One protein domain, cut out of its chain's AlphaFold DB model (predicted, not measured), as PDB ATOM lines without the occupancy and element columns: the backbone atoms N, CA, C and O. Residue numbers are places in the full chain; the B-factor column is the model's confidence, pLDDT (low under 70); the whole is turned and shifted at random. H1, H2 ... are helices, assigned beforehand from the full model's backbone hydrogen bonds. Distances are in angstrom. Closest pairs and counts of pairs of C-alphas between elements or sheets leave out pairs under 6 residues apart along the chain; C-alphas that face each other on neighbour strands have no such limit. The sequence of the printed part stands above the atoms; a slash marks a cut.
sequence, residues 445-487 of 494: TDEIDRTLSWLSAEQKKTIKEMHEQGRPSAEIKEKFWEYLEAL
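Overview. This is residues 445 to 487 of the 494 residues of an uncharacterized protein of Steinernema carpocapsae (UniProt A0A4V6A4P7). What shape does the chain make here? A short helix, H1, comes first and packs slantwise on H2, and H2 and H3 then form a helical hairpin, two longer helices side by side and nearly antiparallel. H1 packs on H2 alone and stays apart from H3. What is it made of, and how large is it? The printed part has 43 residues with three named helices, in the order H1, H2, H3, and no named strand; its class is all helix. It is compact, with a radius of gyration of the C-alphas of 9.8 A, and its C-alphas span 25 by 22 by 15 A.

Arrangement. How does the first helix stand to the second? H1, residues 445 to 451, touches H2, residues 457 to 468, with residues 460 to 464 of H2 alone, and their closest C-alphas, those of Thr 445 and Lys 464, are 6.5 A apart. Their lines stand at a steep tilt of 53 degrees, and they run opposite ways. What does the third helix do? H3, residues 473 to 485, touches H2, and their closest C-alphas, those of Met 466 and Ile 476, are 7.0 A apart. H2 and H3 form a hairpin, running opposite ways at a shallow tilt of 12 degrees. H1 and H3 are apart. What do the backbone N and O atoms show? In H1, H2 and H3 every O i to N i+4 pair is within hydrogen-bond range.

Along the chain. Where does H1 lie? It begins at C-alpha 445, at (165.105, 191.694, 177.295), and ends at Thr 451, 10.1 A from first to last C-alpha. Where does H2 lie? It runs from Ala 457, with its C-alpha at (170.900, 181.381, 175.659), to Glu 468, over 16.4 A from first to last C-alpha. Where does H3 end? It begins at Ser 473 and ends at C-alpha 485, at (187.605, 186.518, 175.893), 18.4 A from its first C-alpha; with 13 residues it is the longest helix.

Size, cuts and confidence. How far does the printed part reach? The two C-alphas farthest apart, those of Gly 470 and Leu 487, are 26.2 A apart. Is it cut, and how are the helices linked? The printed part has no cut. The links from H1 to H2, with 5 residues between them, and from H2 to H3, with 4, are both tight. Where is the model less sure? The mean pLDDT of the printed part is 74.7, and residues 445 to 451, residue 473 and residue 487 are under 70.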
ATOM      1  N   THR A 445     165.139 193.108 177.682       57.78
ATOM      2  CA  THR A 445     165.105 191.694 177.295       57.78
ATOM      3  C   THR A 445     165.053 191.458 175.772       57.78
ATOM      4  O   THR A 445     165.866 190.688 175.263       57.78
ATOM      5  N   ASP A 446     164.149 192.121 175.042       60.78
ATOM      6  CA  ASP A 446     164.026 192.053 173.576       60.78
ATOM      7  C   ASP A 446     165.240 192.680 172.854       60.78
ATOM      8  O   ASP A 446     165.651 192.218 171.785       60.78
ATOM      9  N   GLU A 447     165.826 193.735 173.428       59.12
ATOM     10  CA  GLU A 447     167.020 194.409 172.901       59.12
ATOM     11  C   GLU A 447     168.290 193.574 173.129       59.12
ATOM     12  O   GLU A 447     169.099 193.420 172.212       59.12
ATOM     13  N   ILE A 448     168.410 192.919 174.289       65.19
ATOM     14  CA  ILE A 448     169.422 191.885 174.560       65.19
ATOM     15  C   ILE A 448     169.296 190.741 173.546       65.19
ATOM     16  O   ILE A 448     170.299 190.286 172.994       65.19
ATOM     17  N   ASP A 449     168.077 190.282 173.253       69.19
ATOM     18  CA  ASP A 449     167.884 189.152 172.346       69.19
ATOM     19  C   ASP A 449     168.243 189.479 170.892       69.19
ATOM     20  O   ASP A 449     168.826 188.620 170.217       69.19
ATOM     21  N   ARG A 450     167.964 190.710 170.438       68.81
ATOM     22  CA  ARG A 450     168.303 191.202 169.092       68.81
ATOM     23  C   ARG A 450     169.777 191.562 168.923       68.81
ATOM     24  O   ARG A 450     170.388 191.133 167.947       68.81
ATOM     25  N   THR A 451     170.337 192.346 169.839       66.31
ATOM     26  CA  THR A 451     171.666 192.961 169.682       66.31
ATOM     27  C   THR A 451     172.790 192.009 170.092       66.31
ATOM     28  O   THR A 451     173.884 192.056 169.537       66.31
ATOM     29  N   LEU A 452     172.522 191.081 171.017       72.62
ATOM     30  CA  LEU A 452     173.519 190.146 171.548       72.62
ATOM     31  C   LEU A 452     173.328 188.736 170.988       72.62
ATOM     32  O   LEU A 452     173.461 187.742 171.697       72.62
ATOM     33  N   SER A 453     173.008 188.625 169.698       73.69
ATOM     34  CA  SER A 453     172.810 187.346 168.995       73.69
ATOM     35  C   SER A 453     174.025 186.405 169.044       73.69
ATOM     36  O   SER A 453     173.869 185.201 168.853       73.69
ATOM     37  N   TRP A 454     175.213 186.934 169.348       75.94
ATOM     38  CA  TRP A 454     176.464 186.192 169.500       75.94
ATOM     39  C   TRP A 454     176.615 185.475 170.857       75.94
ATOM     40  O   TRP A 454     177.447 184.571 170.968       75.94
ATOM     41  N   LEU A 455     175.810 185.831 171.867       78.69
ATOM     42  CA  LEU A 455     175.763 185.147 173.163       78.69
ATOM     43  C   LEU A 455     174.864 183.904 173.119       78.69
ATOM     44  O   LEU A 455     173.812 183.894 172.474       78.69
ATOM     45  N   SER A 456     175.247 182.863 173.862       82.50
ATOM     46  CA  SER A 456     174.391 181.691 174.089       82.50
ATOM     47  C   SER A 456     173.159 182.037 174.936       82.50
ATOM     48  O   SER A 456     173.132 183.048 175.639       82.50
ATOM     49  N   ALA A 457     172.133 181.181 174.894       80.12
ATOM     50  CA  ALA A 457     170.900 181.381 175.659       80.12
ATOM     51  C   ALA A 457     171.153 181.517 177.174       80.12
ATOM     52  O   ALA A 457     170.540 182.368 177.815       80.12
ATOM     53  N   GLU A 458     172.105 180.751 177.718       78.94
ATOM     54  CA  GLU A 458     172.461 180.813 179.139       78.94
ATOM     55  C   GLU A 458     173.175 182.127 179.487       78.94
ATOM     56  O   GLU A 458     172.821 182.795 180.453       78.94
ATOM     57  N   GLN A 459     174.100 182.582 178.637       81.19
ATOM     58  CA  GLN A 459     174.786 183.865 178.834       81.19
ATOM     59  C   GLN A 459     173.818 185.051 178.750       81.19
ATOM     60  O   GLN A 459     173.914 185.986 179.545       81.19
ATOM     61  N   LYS A 460     172.847 185.007 177.826       81.69
ATOM     62  CA  LYS A 460     171.779 186.015 177.743       81.69
ATOM     63  C   LYS A 460     170.928 186.035 179.008       81.69
ATOM     64  O   LYS A 460     170.569 187.115 179.465       81.69
ATOM     65  N   LYS A 461     170.617 184.867 179.575       83.50
ATOM     66  CA  LYS A 461     169.862 184.748 180.826       83.50
ATOM     67  C   LYS A 461     170.609 185.399 181.993       83.50
ATOM     68  O   LYS A 461     170.021 186.217 182.687       83.50
ATOM     69  N   THR A 462     171.912 185.153 182.131       83.19
ATOM     70  CA  THR A 462     172.734 185.793 183.173       83.19
ATOM     71  C   THR A 462     172.767 187.317 183.041       83.19
ATOM     72  O   THR A 462     172.622 188.022 184.033       83.19
ATOM     73  N   ILE A 463     172.910 187.858 181.824       81.50
ATOM     74  CA  ILE A 463     172.884 189.316 181.607       81.50
ATOM     75  C   ILE A 463     171.504 189.908 181.941       81.50
ATOM     76  O   ILE A 463     171.429 190.982 182.538       81.50
ATOM     77  N   LYS A 464     170.416 189.199 181.610       81.25
ATOM     78  CA  LYS A 464     169.045 189.594 181.976       81.25
ATOM     79  C   LYS A 464     168.864 189.628 183.497       81.25
ATOM     80  O   LYS A 464     168.392 190.632 184.015       81.25
ATOM     81  N   GLU A 465     169.328 188.603 184.210       82.19
ATOM     82  CA  GLU A 465     169.280 188.542 185.679       82.19
ATOM     83  C   GLU A 465     170.106 189.664 186.334       82.19
ATOM     84  O   GLU A 465     169.642 190.298 187.278       82.19
ATOM     85  N   MET A 466     171.300 189.978 185.815       78.12
ATOM     86  CA  MET A 466     172.115 191.094 186.322       78.12
ATOM     87  C   MET A 466     171.434 192.454 186.129       78.12
ATOM     88  O   MET A 466     171.573 193.335 186.977       78.12
ATOM     89  N   HIS A 467     170.689 192.617 185.033       71.94
ATOM     90  CA  HIS A 467     169.909 193.820 184.768       71.94
ATOM     91  C   HIS A 467     168.669 193.911 185.672       71.94
ATOM     92  O   HIS A 467     168.376 194.973 186.212       71.94
ATOM     93  N   GLU A 468     167.954 192.802 185.882       75.06
ATOM     94  CA  GLU A 468     166.811 192.723 186.807       75.06
ATOM     95  C   GLU A 468     167.223 192.968 188.267       75.06
ATOM     96  O   GLU A 468     166.470 193.560 189.034       75.06
ATOM     97  N   GLN A 469     168.448 192.585 188.635       76.12
ATOM     98  CA  GLN A 469     169.050 192.862 189.943       76.12
ATOM     99  C   GLN A 469     169.611 194.291 190.074       76.12
ATOM    100  O   GLN A 469     170.126 194.641 191.133       76.12
ATOM    101  N   GLY A 470     169.543 195.117 189.020       71.50
ATOM    102  CA  GLY A 470     170.017 196.504 189.041       71.50
ATOM    103  C   GLY A 470     171.527 196.649 189.247       71.50
ATOM    104  O   GLY A 470     171.974 197.640 189.826       71.50
ATOM    105  N   ARG A 471     172.326 195.659 188.819       74.38
ATOM    106  CA  ARG A 471     173.782 195.687 189.028       74.38
ATOM    107  C   ARG A 471     174.432 196.845 188.256       74.38
ATOM    108  O   ARG A 471     173.986 197.164 187.151       74.38
ATOM    109  N   PRO A 472     175.502 197.464 188.791       74.44
ATOM    110  CA  PRO A 472     176.193 198.559 188.122       74.44
ATOM    111  C   PRO A 472     176.663 198.180 186.713       74.44
ATOM    112  O   PRO A 472     177.204 197.095 186.490       74.44
ATOM    113  N   SER A 473     176.553 199.111 185.763       57.25
ATOM    114  CA  SER A 473     176.944 198.891 184.361       57.25
ATOM    115  C   SER A 473     178.412 198.483 184.177       57.25
ATOM    116  O   SER A 473     178.755 197.914 183.144       57.25
ATOM    117  N   ALA A 474     179.283 198.766 185.153       73.25
ATOM    118  CA  ALA A 474     180.677 198.319 185.160       73.25
ATOM    119  C   ALA A 474     180.794 196.789 185.291       73.25
ATOM    120  O   ALA A 474     181.495 196.171 184.497       73.25
ATOM    121  N   GLU A 475     180.031 196.176 186.201       72.50
ATOM    122  CA  GLU A 475     180.015 194.719 186.413       72.50
ATOM    123  C   GLU A 475     179.388 193.987 185.221       72.50
ATOM    124  O   GLU A 475     179.835 192.917 184.809       72.50
ATOM    125  N   ILE A 476     178.357 194.589 184.621       76.06
ATOM    126  CA  ILE A 476     177.725 194.054 183.411       76.06
ATOM    127  C   ILE A 476     178.719 194.086 182.238       76.06
ATOM    128  O   ILE A 476     178.842 193.102 181.508       76.06
ATOM    129  N   LYS A 477     179.473 195.184 182.070       77.12
ATOM    130  CA  LYS A 477     180.532 195.301 181.050       77.12
ATOM    131  C   LYS A 477     181.662 194.298 181.271       77.12
ATOM    132  O   LYS A 477     182.119 193.702 180.302       77.12
ATOM    133  N   GLU A 478     182.087 194.086 182.511       79.88
ATOM    134  CA  GLU A 478     183.105 193.089 182.856       79.88
ATOM    135  C   GLU A 478     182.664 191.675 182.451       79.88
ATOM    136  O   GLU A 478     183.408 190.963 181.780       79.88
ATOM    137  N   LYS A 479     181.399 191.311 182.709       81.12
ATOM    138  CA  LYS A 479     180.846 190.032 182.236       81.12
ATOM    139  C   LYS A 479     180.774 189.910 180.717       81.12
ATOM    140  O   LYS A 479     180.996 188.822 180.185       81.12
ATOM    141  N   PHE A 480     180.510 191.001 179.999       78.75
ATOM    142  CA  PHE A 480     180.614 190.998 178.538       78.75
ATOM    143  C   PHE A 480     182.043 190.740 178.059       78.75
ATOM    144  O   PHE A 480     182.226 189.969 177.116       78.75
ATOM    145  N   TRP A 481     183.040 191.342 178.709       76.19
ATOM    146  CA  TRP A 481     184.449 191.124 178.386       76.19
ATOM    147  C   TRP A 481     184.883 189.682 178.643       76.19
ATOM    148  O   TRP A 481     185.475 189.078 177.752       76.19
ATOM    149  N   GLU A 482     184.486 189.082 179.766       80.94
ATOM    150  CA  GLU A 482     184.734 187.657 180.029       80.94
ATOM    151  C   GLU A 482     184.143 186.755 178.929       80.94
ATOM    152  O   GLU A 482     184.795 185.826 178.443       80.94
ATOM    153  N   TYR A 483     182.909 187.034 178.489       83.69
ATOM    154  CA  TYR A 483     182.280 186.268 177.412       83.69
ATOM    155  C   TYR A 483     182.969 186.467 176.063       83.69
ATOM    156  O   TYR A 483     183.042 185.508 175.297       83.69
ATOM    157  N   LEU A 484     183.498 187.659 175.776       75.00
ATOM    158  CA  LEU A 484     184.280 187.941 174.568       75.00
ATOM    159  C   LEU A 484     185.645 187.239 174.583       75.00
ATOM    160  O   LEU A 484     186.073 186.699 173.559       75.00
ATOM    161  N   GLU A 485     186.318 187.200 175.731       75.06
ATOM    162  CA  GLU A 485     187.605 186.518 175.893       75.06
ATOM    163  C   GLU A 485     187.470 184.999 175.750       75.06
ATOM    164  O   GLU A 485     188.309 184.362 175.105       75.06
ATOM    165  N   ALA A 486     186.360 184.433 176.233       71.94
ATOM    166  CA  ALA A 486     186.032 183.017 176.095       71.94
ATOM    167  C   ALA A 486     185.651 182.590 174.657       71.94
ATOM    168  O   ALA A 486     185.569 181.390 174.370       71.94
ATOM    169  N   LEU A 487     185.434 183.527 173.721       68.25
ATOM    170  CA  LEU A 487     185.178 183.189 172.316       68.25
ATOM    171  C   LEU A 487     186.462 182.724 171.621       68.25
ATOM    172  O   LEU A 487     187.462 183.447 171.559       68.25
TER     173      LEU A 487